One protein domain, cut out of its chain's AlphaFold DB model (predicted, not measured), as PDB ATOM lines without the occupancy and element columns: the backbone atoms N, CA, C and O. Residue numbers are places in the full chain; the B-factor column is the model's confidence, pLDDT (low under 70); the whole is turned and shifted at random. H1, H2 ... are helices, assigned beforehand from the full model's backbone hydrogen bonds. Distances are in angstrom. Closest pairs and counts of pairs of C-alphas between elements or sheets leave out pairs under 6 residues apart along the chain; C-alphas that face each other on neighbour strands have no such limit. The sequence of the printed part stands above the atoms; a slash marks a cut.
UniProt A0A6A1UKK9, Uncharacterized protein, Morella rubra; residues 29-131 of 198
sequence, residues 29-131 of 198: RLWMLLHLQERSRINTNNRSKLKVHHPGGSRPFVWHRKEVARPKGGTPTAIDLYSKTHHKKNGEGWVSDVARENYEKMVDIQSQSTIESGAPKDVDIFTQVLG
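AT A GLANCE: This is residues 29 to 131 of the 198 residues of an uncharacterized protein of Morella rubra (UniProt A0A6A1UKK9). The long helix H1 sticks out as a free arm from a small body of four helices. In that body H3 is in the middle, H4 folds back beside it as a helical hairpin, H5 packs on both, and H2 crosses H3 on the side away from H4. The printed part has 103 residues, with five named helices in the order H1 to H5 and no named strand: all helix. It is loose, with a radius of gyration of the C-alphas of 16.8 A, and spans 57 by 28 by 26 A, the arm making the length.

HOW THE PARTS SIT: H4, residues 97 to 116, touches the hub H3, residues 78 to 86, with residues 99 to 107 alone, closest at the C-alphas of Ala 99 and His 86, 6.6 A; this hairpin has a shallow tilt of 9 degrees, opposite ways. H5, residues 122 to 130, touches H4 at Ile 125 and Met 106, their closest C-alphas, 6.1 A, at a steep tilt of 45 degrees. H2, residues 61 to 72, touches H3 with residues 64 to 68 alone, closest at the C-alphas of Arg 65 and Leu 81, 6.1 A, only just about perpendicular at 70.3 degrees. H1, residues 29 to 48, is apart from the other four. Every O i to N i+4 pair is within hydrogen-bond range in H1, H3 and H5, against 6 of 8 in H2 and 15 of 16 in H4.

IN THESE COORDINATES: H4 is 29.0 A long, H1 28.7 A, H2 17.0 A, and H3 and H5 12.1 A each. C-alpha 29 of H1 is at (-45.001, -57.744, 53.073), and C-alpha 130 of H5 at (-40.195, -37.130, 20.941).

THE WHOLE: The C-alphas of Leu 30 and Ile 115, the two farthest apart, are 57.7 A apart. The printed part has no cut, and the link from H1 to H2 is long, 12 residues. pLDDT is under 70 at residues 29 to 30, 73, 91 and 113 to 123.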
ATOM      1  N   ARG A  29     -46.434 -57.798  53.413       62.94
ATOM      2  CA  ARG A  29     -45.001 -57.744  53.073       62.94
ATOM      3  C   ARG A  29     -44.685 -58.509  51.793       62.94
ATOM      4  O   ARG A  29     -43.925 -58.004  50.970       62.94
ATOM      5  N   LEU A  30     -45.269 -59.693  51.615       68.44
ATOM      6  CA  LEU A  30     -45.080 -60.494  50.407       68.44
ATOM      7  C   LEU A  30     -45.692 -59.797  49.182       68.44
ATOM      8  O   LEU A  30     -45.043 -59.701  48.143       68.44
ATOM      9  N   TRP A  31     -46.891 -59.228  49.333       71.62
ATOM     10  CA  TRP A  31     -47.554 -58.448  48.288       71.62
ATOM     11  C   TRP A  31     -46.736 -57.217  47.876       71.62
ATOM     12  O   TRP A  31     -46.524 -56.985  46.687       71.62
ATOM     13  N   MET A  32     -46.195 -56.470  48.844       73.06
ATOM     14  CA  MET A  32     -45.333 -55.316  48.573       73.06
ATOM     15  C   MET A  32     -44.060 -55.709  47.806       73.06
ATOM     16  O   MET A  32     -43.684 -55.020  46.860       73.06
ATOM     17  N   LEU A  33     -43.412 -56.821  48.167       75.31
ATOM     18  CA  LEU A  33     -42.211 -57.307  47.478       75.31
ATOM     19  C   LEU A  33     -42.504 -57.749  46.039       75.31
ATOM     20  O   LEU A  33     -41.800 -57.322  45.123       75.31
ATOM     21  N   LEU A  34     -43.564 -58.537  45.829       74.88
ATOM     22  CA  LEU A  34     -43.987 -58.974  44.495       74.88
ATOM     23  C   LEU A  34     -44.358 -57.777  43.609       74.88
ATOM     24  O   LEU A  34     -43.926 -57.689  42.461       74.88
ATOM     25  N   HIS A  35     -45.085 -56.803  44.161       74.44
ATOM     26  CA  HIS A  35     -45.466 -55.592  43.441       74.44
ATOM     27  C   HIS A  35     -44.256 -54.720  43.063       74.44
ATOM     28  O   HIS A  35     -44.182 -54.198  41.949       74.44
ATOM     29  N   LEU A  36     -43.278 -54.570  43.963       75.19
ATOM     30  CA  LEU A  36     -42.036 -53.846  43.675       75.19
ATOM     31  C   LEU A  36     -41.195 -54.557  42.608       75.19
ATOM     32  O   LEU A  36     -40.639 -53.893  41.730       75.19
ATOM     33  N   GLN A  37     -41.128 -55.889  42.654       76.62
ATOM     34  CA  GLN A  37     -40.414 -56.692  41.663       76.62
ATOM     35  C   GLN A  37     -41.050 -56.555  40.277       76.62
ATOM     36  O   GLN A  37     -40.339 -56.321  39.299       76.62
ATOM     37  N   GLU A  38     -42.378 -56.600  40.201       76.94
ATOM     38  CA  GLU A  38     -43.105 -56.447  38.943       76.94
ATOM     39  C   GLU A  38     -42.953 -55.035  38.361       76.94
ATOM     40  O   GLU A  38     -42.628 -54.864  37.184       76.94
ATOM     41  N   ARG A  39     -43.047 -53.995  39.199       72.75
ATOM     42  CA  ARG A  39     -42.752 -52.617  38.773       72.75
ATOM     43  C   ARG A  39     -41.316 -52.454  38.287       72.75
ATOM     44  O   ARG A  39     -41.087 -51.724  37.324       72.75
ATOM     45  N   SER A  40     -40.355 -53.123  38.922       73.56
ATOM     46  CA  SER A  40     -38.952 -53.118  38.493       73.56
ATOM     47  C   SER A  40     -38.768 -53.796  37.132       73.56
ATOM     48  O   SER A  40     -38.093 -53.247  36.255       73.56
ATOM     49  N   ARG A  41     -39.434 -54.938  36.909       81.56
ATOM     50  CA  ARG A  41     -39.453 -55.656  35.625       81.56
ATOM     51  C   ARG A  41     -40.029 -54.784  34.510       81.56
ATOM     52  O   ARG A  41     -39.375 -54.596  33.484       81.56
ATOM     53  N   ILE A  42     -41.202 -54.190  34.734       76.25
ATOM     54  CA  ILE A  42     -41.861 -53.287  33.778       76.25
ATOM     55  C   ILE A  42     -40.976 -52.074  33.489       76.25
ATOM     56  O   ILE A  42     -40.738 -51.740  32.333       76.25
ATOM     57  N   ASN A  43     -40.437 -51.427  34.525       77.56
ATOM     58  CA  ASN A  43     -39.561 -50.271  34.361       77.56
ATOM     59  C   ASN A  43     -38.284 -50.623  33.578       77.56
ATOM     60  O   ASN A  43     -37.835 -49.825  32.761       77.56
ATOM     61  N   THR A  44     -37.727 -51.821  33.775       79.31
ATOM     62  CA  THR A  44     -36.590 -52.324  32.986       79.31
ATOM     63  C   THR A  44     -36.964 -52.485  31.511       79.31
ATOM     64  O   THR A  44     -36.258 -51.958  30.655       79.31
ATOM     65  N   ASN A  45     -38.103 -53.115  31.213       81.25
ATOM     66  CA  ASN A  45     -38.599 -53.279  29.842       81.25
ATOM     67  C   ASN A  45     -38.939 -51.936  29.167       81.25
ATOM     68  O   ASN A  45     -38.733 -51.746  27.973       81.25
ATOM     69  N   ASN A  46     -39.445 -50.967  29.931       76.31
ATOM     70  CA  ASN A  46     -39.711 -49.626  29.417       76.31
ATOM     71  C   ASN A  46     -38.404 -48.885  29.123       76.31
ATOM     72  O   ASN A  46     -38.292 -48.215  28.100       76.31
ATOM     73  N   ARG A  47     -37.390 -49.044  29.981       75.75
ATOM     74  CA  ARG A  47     -36.063 -48.460  29.765       75.75
ATOM     75  C   ARG A  47     -35.356 -49.041  28.547       75.75
ATOM     76  O   ARG A  47     -34.689 -48.276  27.863       75.75
ATOM     77  N   SER A  48     -35.514 -50.332  28.248       76.88
ATOM     78  CA  SER A  48     -34.922 -50.941  27.046       76.88
ATOM     79  C   SER A  48     -35.571 -50.473  25.740       76.88
ATOM     80  O   SER A  48     -34.959 -50.599  24.688       76.88
ATOM     81  N   LYS A  49     -36.788 -49.915  25.792       78.88
ATOM     82  CA  LYS A  49     -37.493 -49.342  24.630       78.88
ATOM     83  C   LYS A  49     -37.159 -47.865  24.380       78.88
ATOM     84  O   LYS A  49     -37.609 -47.299  23.385       78.88
ATOM     85  N   LEU A  50     -36.422 -47.210  25.282       75.19
ATOM     86  CA  LEU A  50     -36.050 -45.804  25.115       75.19
ATOM     87  C   LEU A  50     -35.042 -45.660  23.973       75.19
ATOM     88  O   LEU A  50     -33.954 -46.222  24.028       75.19
ATOM     89  N   LYS A  51     -35.385 -44.845  22.969       78.62
ATOM     90  CA  LYS A  51     -34.494 -44.536  21.837       78.62
ATOM     91  C   LYS A  51     -33.266 -43.724  22.252       78.62
ATOM     92  O   LYS A  51     -32.210 -43.848  21.649       78.62
ATOM     93  N   VAL A  52     -33.416 -42.881  23.273       81.56
ATOM     94  CA  VAL A  52     -32.354 -42.021  23.796       81.56
ATOM     95  C   VAL A  52     -32.323 -42.160  25.310       81.56
ATOM     96  O   VAL A  52     -33.329 -41.945  25.991       81.56
ATOM     97  N   HIS A  53     -31.159 -42.511  25.851       80.50
ATOM     98  CA  HIS A  53     -30.937 -42.524  27.291       80.50
ATOM     99  C   HIS A  53     -30.528 -41.133  27.776       80.50
ATOM    100  O   HIS A  53     -29.649 -40.501  27.199       80.50
ATOM    101  N   HIS A  54     -31.127 -40.674  28.876       80.38
ATOM    102  CA  HIS A  54     -30.714 -39.438  29.536       80.38
ATOM    103  C   HIS A  54     -29.781 -39.751  30.731       80.38
ATOM    104  O   HIS A  54     -30.104 -40.604  31.562       80.38
ATOM    105  N   PRO A  55     -28.636 -39.064  30.894       79.25
ATOM    106  CA  PRO A  55     -27.705 -39.236  32.020       79.25
ATOM    107  C   PRO A  55     -28.137 -38.544  33.325       79.25
ATOM    108  O   PRO A  55     -27.367 -38.523  34.291       79.25
ATOM    109  N   GLY A  56     -29.364 -38.014  33.391       72.25
ATOM    110  CA  GLY A  56     -29.932 -37.318  34.560       72.25
ATOM    111  C   GLY A  56     -30.061 -38.150  35.850       72.25
ATOM    112  O   GLY A  56     -30.439 -37.610  36.891       72.25
ATOM    113  N   GLY A  57     -29.725 -39.442  35.801       78.50
ATOM    114  CA  GLY A  57     -29.630 -40.321  36.966       78.50
ATOM    115  C   GLY A  57     -30.975 -40.606  37.634       78.50
ATOM    116  O   GLY A  57     -32.015 -40.656  36.985       78.50
ATOM    117  N   SER A  58     -30.943 -40.819  38.951       77.94
ATOM    118  CA  SER A  58     -32.124 -41.090  39.787       77.94
ATOM    119  C   SER A  58     -32.895 -39.834  40.200       77.94
ATOM    120  O   SER A  58     -33.949 -39.938  40.826       77.94
ATOM    121  N   ARG A  59     -32.384 -38.641  39.874       82.81
ATOM    122  CA  ARG A  59     -33.044 -37.382  40.225       82.81
ATOM    123  C   ARG A  59     -34.248 -37.147  39.305       82.81
ATOM    124  O   ARG A  59     -34.112 -37.282  38.089       82.81
ATOM    125  N   PRO A  60     -35.419 -36.771  39.850       79.06
ATOM    126  CA  PRO A  60     -36.600 -36.507  39.035       79.06
ATOM    127  C   PRO A  60     -36.409 -35.249  38.176       79.06
ATOM    128  O   PRO A  60     -35.718 -34.316  38.578       79.06
ATOM    129  N   PHE A  61     -37.090 -35.160  37.029       78.50
ATOM    130  CA  PHE A  61     -37.033 -33.986  36.138       78.50
ATOM    131  C   PHE A  61     -37.398 -32.657  36.822       78.50
ATOM    132  O   PHE A  61     -36.866 -31.614  36.453       78.50
ATOM    133  N   VAL A  62     -38.242 -32.686  37.860       81.75
ATOM    134  CA  VAL A  62     -38.565 -31.505  38.684       81.75
ATOM    135  C   VAL A  62     -37.311 -30.915  39.334       81.75
ATOM    136  O   VAL A  62     -37.189 -29.697  39.452       81.75
ATOM    137  N   TRP A  63     -36.365 -31.768  39.731       85.38
ATOM    138  CA  TRP A  63     -35.090 -31.333  40.285       85.38
ATOM    139  C   TRP A  63     -34.248 -30.606  39.233       85.38
ATOM    140  O   TRP A  63     -33.809 -29.482  39.464       85.38
ATOM    141  N   HIS A  64     -34.099 -31.209  38.051       83.44
ATOM    142  CA  HIS A  64     -33.360 -30.620  36.927       83.44
ATOM    143  C   HIS A  64     -33.966 -29.286  36.476       83.44
ATOM    144  O   HIS A  64     -33.236 -28.334  36.221       83.44
ATOM    145  N   ARG A  65     -35.301 -29.164  36.475       85.44
ATOM    146  CA  ARG A  65     -35.984 -27.891  36.203       85.44
ATOM    147  C   ARG A  65     -35.583 -26.815  37.217       85.44
ATOM    148  O   ARG A  65     -35.259 -25.705  36.821       85.44
ATOM    149  N   LYS A  66     -35.537 -27.126  38.515       84.62
ATOM    150  CA  LYS A  66     -35.087 -26.154  39.529       84.62
ATOM    151  C   LYS A  66     -33.630 -25.730  39.325       84.62
ATOM    152  O   LYS A  66     -33.319 -24.560  39.515       84.62
ATOM    153  N   GLU A  67     -32.750 -26.649  38.933       84.81
ATOM    154  CA  GLU A  67     -31.345 -26.320  38.657       84.81
ATOM    155  C   GLU A  67     -31.191 -25.359  37.473       84.81
ATOM    156  O   GLU A  67     -30.400 -24.425  37.564       84.81
ATOM    157  N   VAL A  68     -31.968 -25.542  36.402       84.06
ATOM    158  CA  VAL A  68     -31.952 -24.640  35.235       84.06
ATOM    159  C   VAL A  68     -32.608 -23.287  35.545       84.06
ATOM    160  O   VAL A  68     -32.175 -22.263  35.023       84.06
ATOM    161  N   ALA A  69     -33.616 -23.256  36.423       83.44
ATOM    162  CA  ALA A  69     -34.321 -22.025  36.799       83.44
ATOM    163  C   ALA A  69     -33.442 -21.048  37.594       83.44
ATOM    164  O   ALA A  69     -33.556 -19.837  37.428       83.44
ATOM    165  N   ARG A  70     -32.555 -21.576  38.448       76.50
ATOM    166  CA  ARG A  70     -31.690 -20.789  39.344       76.50
ATOM    167  C   ARG A  70     -30.851 -19.718  38.628       76.50
ATOM    168  O   ARG A  70     -30.933 -18.572  39.052       76.50
ATOM    169  N   PRO A  71     -30.062 -20.040  37.584       76.62
ATOM    170  CA  PRO A  71     -29.247 -19.042  36.894       76.62
ATOM    171  C   PRO A  71     -30.047 -18.140  35.945       76.62
ATOM    172  O   PRO A  71     -29.638 -17.009  35.718       76.62
ATOM    173  N   LYS A  72     -31.167 -18.614  35.374       70.94
ATOM    174  CA  LYS A  72     -31.938 -17.861  34.367       70.94
ATOM    175  C   LYS A  72     -32.968 -16.886  34.951       70.94
ATOM    176  O   LYS A  72     -33.464 -16.042  34.216       70.94
ATOM    177  N   GLY A  73     -33.320 -17.000  36.235       65.50
ATOM    178  CA  GLY A  73     -34.272 -16.083  36.881       65.50
ATOM    179  C   GLY A  73     -35.722 -16.197  36.382       65.50
ATOM    180  O   GLY A  73     -36.493 -15.258  36.546       65.50
ATOM    181  N   GLY A  74     -36.114 -17.333  35.791       76.31
ATOM    182  CA  GLY A  74     -37.451 -17.550  35.225       76.31
ATOM    183  C   GLY A  74     -37.823 -19.030  35.089       76.31
ATOM    184  O   GLY A  74     -37.047 -19.914  35.461       76.31
ATOM    185  N   THR A  75     -39.023 -19.312  34.569       77.88
ATOM    186  CA  THR A  75     -39.483 -20.687  34.302       77.88
ATOM    187  C   THR A  75     -38.672 -21.283  33.149       77.88
ATOM    188  O   THR A  75     -38.750 -20.757  32.043       77.88
ATOM    189  N   PRO A  76     -37.914 -22.376  33.359       80.75
ATOM    190  CA  PRO A  76     -37.150 -22.995  32.287       80.75
ATOM    191  C   PRO A  76     -38.064 -23.555  31.213       80.75
ATOM    192  O   PRO A  76     -38.957 -24.357  31.523       80.75
ATOM    193  N   THR A  77     -37.765 -23.194  29.970       83.12
ATOM    194  CA  THR A  77     -38.359 -23.799  28.785       83.12
ATOM    195  C   THR A  77     -38.016 -25.281  28.758       83.12
ATOM    196  O   THR A  77     -36.947 -25.718  29.206       83.12
ATOM    197  N   ALA A  78     -38.907 -26.094  28.215       80.31
ATOM    198  CA  ALA A  78     -38.667 -27.521  28.104       80.31
ATOM    199  C   ALA A  78     -37.425 -27.838  27.243       80.31
ATOM    200  O   ALA A  78     -36.714 -28.796  27.543       80.31
ATOM    201  N   ILE A  79     -37.090 -26.995  26.262       85.88
ATOM    202  CA  ILE A  79     -35.862 -27.091  25.451       85.88
ATOM    203  C   ILE A  79     -34.598 -26.973  26.318       85.88
ATOM    204  O   ILE A  79     -33.683 -27.793  26.206       85.88
ATOM    205  N   ASP A  80     -34.575 -26.027  27.260       86.19
ATOM    206  CA  ASP A  80     -33.459 -25.867  28.198       86.19
ATOM    207  C   ASP A  80     -33.294 -27.100  29.090       86.19
ATOM    208  O   ASP A  80     -32.182 -27.562  29.365       86.19
ATOM    209  N   LEU A  81     -34.424 -27.658  29.535       86.81
ATOM    210  CA  LEU A  81     -34.443 -28.875  30.333       86.81
ATOM    211  C   LEU A  81     -33.952 -30.083  29.521       86.81
ATOM    212  O   LEU A  81     -33.212 -30.915  30.056       86.81
ATOM    213  N   TYR A  82     -34.330 -30.180  28.244       87.75
ATOM    214  CA  TYR A  82     -33.866 -31.234  27.344       87.75
ATOM    215  C   TYR A  82     -32.352 -31.174  27.179       87.75
ATOM    216  O   TYR A  82     -31.675 -32.168  27.448       87.75
ATOM    217  N   SER A  83     -31.828 -29.990  26.849       87.56
ATOM    218  CA  SER A  83     -30.394 -29.740  26.736       87.56
ATOM    219  C   SER A  83     -29.673 -30.157  28.021       87.56
ATOM    220  O   SER A  83     -28.827 -31.049  27.994       87.56
ATOM    221  N   LYS A  84     -30.087 -29.663  29.194       86.19
ATOM    222  CA  LYS A  84     -29.432 -30.009  30.468       86.19
ATOM    223  C   LYS A  84     -29.399 -31.514  30.758       86.19
ATOM    224  O   LYS A  84     -28.445 -32.005  31.358       86.19
ATOM    225  N   THR A  85     -30.447 -32.239  30.376       86.19
ATOM    226  CA  THR A  85     -30.612 -33.657  30.725       86.19
ATOM    227  C   THR A  85     -30.002 -34.627  29.719       86.19
ATOM    228  O   THR A  85     -29.796 -35.778  30.098       86.19
ATOM    229  N   HIS A  86     -29.676 -34.183  28.497       87.31
ATOM    230  CA  HIS A  86     -29.176 -35.019  27.391       87.31
ATOM    231  C   HIS A  86     -27.750 -34.672  26.930       87.31
ATOM    232  O   HIS A  86     -27.302 -35.151  25.886       87.31
ATOM    233  N   HIS A  87     -27.012 -33.901  27.730       87.00
ATOM    234  CA  HIS A  87     -25.565 -33.731  27.592       87.00
ATOM    235  C   HIS A  87     -24.799 -34.703  28.490       87.00
ATOM    236  O   HIS A  87     -25.260 -35.082  29.571       87.00
ATOM    237  N   LYS A  88     -23.603 -35.107  28.055       84.62
ATOM    238  CA  LYS A  88     -22.712 -35.945  28.865       84.62
ATOM    239  C   LYS A  88     -22.262 -35.182  30.115       84.62
ATOM    240  O   LYS A  88     -22.069 -33.969  30.089       84.62
ATOM    241  N   LYS A  89     -22.033 -35.906  31.217       77.75
ATOM    242  CA  LYS A  89     -21.607 -35.312  32.502       77.75
ATOM    243  C   LYS A  89     -20.274 -34.559  32.421       77.75
ATOM    244  O   LYS A  89     -20.062 -33.651  33.213       77.75
ATOM    245  N   ASN A  90     -19.422 -34.919  31.463       76.31
ATOM    246  CA  ASN A  90     -18.109 -34.308  31.255       76.31
ATOM    247  C   ASN A  90     -18.179 -32.999  30.447       76.31
ATOM    248  O   ASN A  90     -17.148 -32.398  30.188       76.31
ATOM    249  N   GLY A  91     -19.366 -32.577  29.996       68.88
ATOM    250  CA  GLY A  91     -19.527 -31.394  29.144       68.88
ATOM    251  C   GLY A  91     -19.172 -31.613  27.667       68.88
ATOM    252  O   GLY A  91     -19.498 -30.765  26.846       68.88
ATOM    253  N   GLU A  92     -18.588 -32.760  27.298       77.94
ATOM    254  CA  GLU A  92     -18.230 -33.122  25.914       77.94
ATOM    255  C   GLU A  92     -19.439 -33.582  25.076       77.94
ATOM    256  O   GLU A  92     -19.548 -34.735  24.641       77.94
ATOM    257  N   GLY A  93     -20.372 -32.660  24.852       85.06
ATOM    258  CA  GLY A  93     -21.422 -32.796  23.848       85.06
ATOM    259  C   GLY A  93     -22.606 -33.690  24.226       85.06
ATOM    260  O   GLY A  93     -22.843 -34.051  25.387       85.06
ATOM    261  N   TRP A  94     -23.394 -34.001  23.201       89.69
ATOM    262  CA  TRP A  94     -24.649 -34.736  23.298       89.69
ATOM    263  C   TRP A  94     -24.428 -36.206  23.646       89.69
ATOM    264  O   TRP A  94     -23.425 -36.818  23.279       89.69
ATOM    265  N   VAL A  95     -25.388 -36.803  24.353       86.94
ATOM    266  CA  VAL A  95     -25.327 -38.223  24.743       86.94
ATOM    267  C   VAL A  95     -25.416 -39.160  23.539       86.94
ATOM    268  O   VAL A  95     -24.854 -40.250  23.575       86.94
ATOM    269  N   SER A  96     -26.102 -38.736  22.477       88.06
ATOM    270  CA  SER A  96     -26.200 -39.443  21.196       88.06
ATOM    271  C   SER A  96     -26.523 -38.448  20.082       88.06
ATOM    272  O   SER A  96     -27.080 -37.386  20.370       88.06
ATOM    273  N   ASP A  97     -26.249 -38.807  18.829       88.81
ATOM    274  CA  ASP A  97     -26.612 -37.978  17.670       88.81
ATOM    275  C   ASP A  97     -28.126 -37.780  17.561       88.81
ATOM    276  O   ASP A  97     -28.590 -36.665  17.353       88.81
ATOM    277  N   VAL A  98     -28.909 -38.818  17.871       87.12
ATOM    278  CA  VAL A  98     -30.378 -38.735  17.942       87.12
ATOM    279  C   VAL A  98     -30.833 -37.692  18.970       87.12
ATOM    280  O   VAL A  98     -31.826 -36.996  18.766       87.12
ATOM    281  N   ALA A  99     -30.112 -37.545  20.087       87.81
ATOM    282  CA  ALA A  99     -30.432 -36.518  21.074       87.81
ATOM    283  C   ALA A  99     -30.202 -35.107  20.516       87.81
ATOM    284  O   ALA A  99     -31.023 -34.228  20.774       87.81
ATOM    285  N   ARG A 100     -29.123 -34.915  19.749       90.56
ATOM    286  CA  ARG A 100     -28.803 -33.649  19.084       90.56
ATOM    287  C   ARG A 100     -29.850 -33.296  18.028       90.56
ATOM    288  O   ARG A 100     -30.412 -32.211  18.094       90.56
ATOM    289  N   GLU A 101     -30.185 -34.229  17.140       90.38
ATOM    290  CA  GLU A 101     -31.206 -34.025  16.100       90.38
ATOM    291  C   GLU A 101     -32.575 -33.683  16.697       90.38
ATOM    292  O   GLU A 101     -33.298 -32.829  16.189       90.38
ATOM    293  N   ASN A 102     -32.948 -34.334  17.801       89.81
ATOM    294  CA  ASN A 102     -34.181 -34.002  18.509       89.81
ATOM    295  C   ASN A 102     -34.143 -32.574  19.059       89.81
ATOM    296  O   ASN A 102     -35.138 -31.866  18.973       89.81
ATOM    297  N   TYR A 103     -33.015 -32.143  19.622       90.19
ATOM    298  CA  TYR A 103     -32.882 -30.774  20.107       90.19
ATOM    299  C   TYR A 103     -32.996 -29.754  18.969       90.19
ATOM    300  O   TYR A 103     -33.751 -28.795  19.104       90.19
ATOM    301  N   GLU A 104     -32.313 -29.991  17.846       91.50
ATOM    302  CA  GLU A 104     -32.386 -29.145  16.646       91.50
ATOM    303  C   GLU A 104     -33.844 -29.006  16.172       91.50
ATOM    304  O   GLU A 104     -34.352 -27.893  16.074       91.50
ATOM    305  N   LYS A 105     -34.588 -30.117  16.072       89.12
ATOM    306  CA  LYS A 105     -36.026 -30.092  15.738       89.12
ATOM    307  C   LYS A 105     -36.872 -29.292  16.731       89.12
ATOM    308  O   LYS A 105     -37.817 -28.621  16.323       89.12
ATOM    309  N   MET A 106     -36.579 -29.365  18.033       89.19
ATOM    310  CA  MET A 106     -37.311 -28.574  19.033       89.19
ATOM    311  C   MET A 106     -37.075 -27.071  18.847       89.19
ATOM    312  O   MET A 106     -38.012 -26.288  19.004       89.19
ATOM    313  N   VAL A 107     -35.839 -26.678  18.520       87.56
ATOM    314  CA  VAL A 107     -35.464 -25.282  18.245       87.56
ATOM    315  C   VAL A 107     -36.122 -24.789  16.954       87.56
ATOM    316  O   VAL A 107     -36.661 -23.680  16.935       87.56
ATOM    317  N   ASP A 108     -36.152 -25.621  15.913       87.00
ATOM    318  CA  ASP A 108     -36.786 -25.290  14.635       87.00
ATOM    319  C   ASP A 108     -38.292 -25.049  14.801       87.00
ATOM    320  O   ASP A 108     -38.802 -24.020  14.359       87.00
ATOM    321  N   ILE A 109     -38.999 -25.936  15.515       83.44
ATOM    322  CA  ILE A 109     -40.438 -25.779  15.797       83.44
ATOM    323  C   ILE A 109     -40.695 -24.509  16.615       83.44
ATOM    324  O   ILE A 109     -41.602 -23.740  16.301       83.44
ATOM    325  N   GLN A 110     -39.884 -24.251  17.648       82.38
ATOM    326  CA  GLN A 110     -40.010 -23.029  18.445       82.38
ATOM    327  C   GLN A 110     -39.837 -21.764  17.586       82.38
ATOM    328  O   GLN A 110     -40.552 -20.778  17.782       82.38
ATOM    329  N   SER A 111     -38.921 -21.804  16.620       79.31
ATOM    330  CA  SER A 111     -38.651 -20.683  15.719       79.31
ATOM    331  C   SER A 111     -39.781 -20.483  14.703       79.31
ATOM    332  O   SER A 111     -40.250 -19.359  14.534       79.31
ATOM    333  N   GLN A 112     -40.282 -21.560  14.086       73.69
ATOM    334  CA  GLN A 112     -41.375 -21.507  13.104       73.69
ATOM    335  C   GLN A 112     -42.683 -21.000  13.715       73.69
ATOM    336  O   GLN A 112     -43.359 -20.145  13.150       73.69
ATOM    337  N   SER A 113     -43.038 -21.458  14.910       66.38
ATOM    338  CA  SER A 113     -44.305 -21.058  15.519       66.38
ATOM    339  C   SER A 113     -44.308 -19.644  16.105       66.38
ATOM    340  O   SER A 113     -45.374 -19.072  16.321       66.38
ATOM    341  N   THR A 114     -43.133 -19.046  16.314       59.31
ATOM    342  CA  THR A 114     -43.031 -17.609  16.621       59.31
ATOM    343  C   THR A 114     -43.482 -16.750  15.426       59.31
ATOM    344  O   THR A 114     -43.902 -15.613  15.620       59.31
ATOM    345  N   ILE A 115     -43.445 -17.299  14.203       60.81
ATOM    346  CA  ILE A 115     -43.805 -16.611  12.954       60.81
ATOM    347  C   ILE A 115     -45.302 -16.761  12.625       60.81
ATOM    348  O   ILE A 115     -45.897 -15.814  12.120       60.81
ATOM    349  N   GLU A 116     -45.925 -17.914  12.911       57.19
ATOM    350  CA  GLU A 116     -47.236 -18.248  12.319       57.19
ATOM    351  C   GLU A 116     -48.480 -17.985  13.183       57.19
ATOM    352  O   GLU A 116     -49.514 -17.674  12.603       57.19
ATOM    353  N   SER A 117     -48.439 -18.076  14.518       50.78
ATOM    354  CA  SER A 117     -49.544 -17.683  15.426       50.78
ATOM    355  C   SER A 117     -49.262 -18.222  16.830       50.78
ATOM    356  O   SER A 117     -49.487 -19.399  17.099       50.78
ATOM    357  N   GLY A 118     -48.796 -17.354  17.735       59.12
ATOM    358  CA  GLY A 118     -48.638 -17.649  19.165       59.12
ATOM    359  C   GLY A 118     -47.531 -18.657  19.516       59.12
ATOM    360  O   GLY A 118     -47.370 -19.701  18.895       59.12
ATOM    361  N   ALA A 119     -46.767 -18.374  20.575       55.41
ATOM    362  CA  ALA A 119     -45.726 -19.285  21.048       55.41
ATOM    363  C   ALA A 119     -46.327 -20.663  21.422       55.41
ATOM    364  O   ALA A 119     -47.231 -20.715  22.268       55.41
ATOM    365  N   PRO A 120     -45.840 -21.783  20.852       61.34
ATOM    366  CA  PRO A 120     -46.308 -23.115  21.203       61.34
ATOM    367  C   PRO A 120     -46.071 -23.384  22.671       61.34
ATOM    368  O   PRO A 120     -45.038 -23.015  23.238       61.34
ATOM    369  N   LYS A 121     -47.000 -24.104  23.292       69.25
ATOM    370  CA  LYS A 121     -46.758 -24.605  24.637       69.25
ATOM    371  C   LYS A 121     -45.658 -25.659  24.549       69.25
ATOM    372  O   LYS A 121     -45.697 -26.548  23.704       69.25
ATOM    373  N   ASP A 122     -44.720 -25.611  25.487       68.56
ATOM    374  CA  ASP A 122     -43.613 -26.568  25.644       68.56
ATOM    375  C   ASP A 122     -44.009 -28.052  25.491       68.56
ATOM    376  O   ASP A 122     -43.218 -28.884  25.044       68.56
ATOM    377  N   VAL A 123     -45.237 -28.393  25.891       65.62
ATOM    378  CA  VAL A 123     -45.794 -29.751  25.818       65.62
ATOM    379  C   VAL A 123     -46.016 -30.205  24.372       65.62
ATOM    380  O   VAL A 123     -45.797 -31.380  24.066       65.62
ATOM    381  N   ASP A 124     -46.401 -29.290  23.485       75.19
ATOM    382  CA  ASP A 124     -46.717 -29.579  22.087       75.19
ATOM    383  C   ASP A 124     -45.429 -29.832  21.292       75.19
ATOM    384  O   ASP A 124     -45.322 -30.848  20.605       75.19
ATOM    385  N   ILE A 125     -44.393 -29.011  21.521       80.00
ATOM    386  CA  ILE A 125     -43.050 -29.177  20.932       80.00
ATOM    387  C   ILE A 125     -42.469 -30.554  21.290       80.00
ATOM    388  O   ILE A 125     -42.001 -31.300  20.429       80.00
ATOM    389  N   PHE A 126     -42.537 -30.943  22.565       77.12
ATOM    390  CA  PHE A 126     -42.028 -32.243  23.014       77.12
ATOM    391  C   PHE A 126     -42.792 -33.419  22.419       77.12
ATOM    392  O   PHE A 126     -42.184 -34.424  22.056       77.12
ATOM    393  N   THR A 127     -44.115 -33.302  22.345       80.50
ATOM    394  CA  THR A 127     -44.987 -34.341  21.792       80.50
ATOM    395  C   THR A 127     -44.726 -34.538  20.301       80.50
ATOM    396  O   THR A 127     -44.742 -35.670  19.824       80.50
ATOM    397  N   GLN A 128     -44.446 -33.456  19.576       80.44
ATOM    398  CA  GLN A 128     -44.138 -33.501  18.151       80.44
ATOM    399  C   GLN A 128     -42.756 -34.112  17.877       80.44
ATOM    400  O   GLN A 128     -42.628 -34.948  16.987       80.44
ATOM    401  N   VAL A 129     -41.733 -33.755  18.665       82.19
ATOM    402  CA  VAL A 129     -40.350 -34.221  18.445       82.19
ATOM    403  C   VAL A 129     -40.093 -35.616  19.006       82.19
ATOM    404  O   VAL A 129     -39.529 -36.473  18.329       82.19
ATOM    405  N   LEU A 130     -40.471 -35.860  20.260       78.50
ATOM    406  CA  LEU A 130     -40.195 -37.130  20.941       78.50
ATOM    407  C   LEU A 130     -41.312 -38.158  20.729       78.50
ATOM    408  O   LEU A 130     -41.196 -39.301  21.177       78.50
ATOM    409  N   GLY A 131     -42.383 -37.754  20.044       73.88
ATOM    410  CA  GLY A 131     -43.620 -38.504  19.946       73.88
ATOM    411  C   GLY A 131     -44.482 -38.357  21.199       73.88
ATOM    412  O   GLY A 131     -44.066 -37.861  22.253       73.88
TER     413      GLY A 131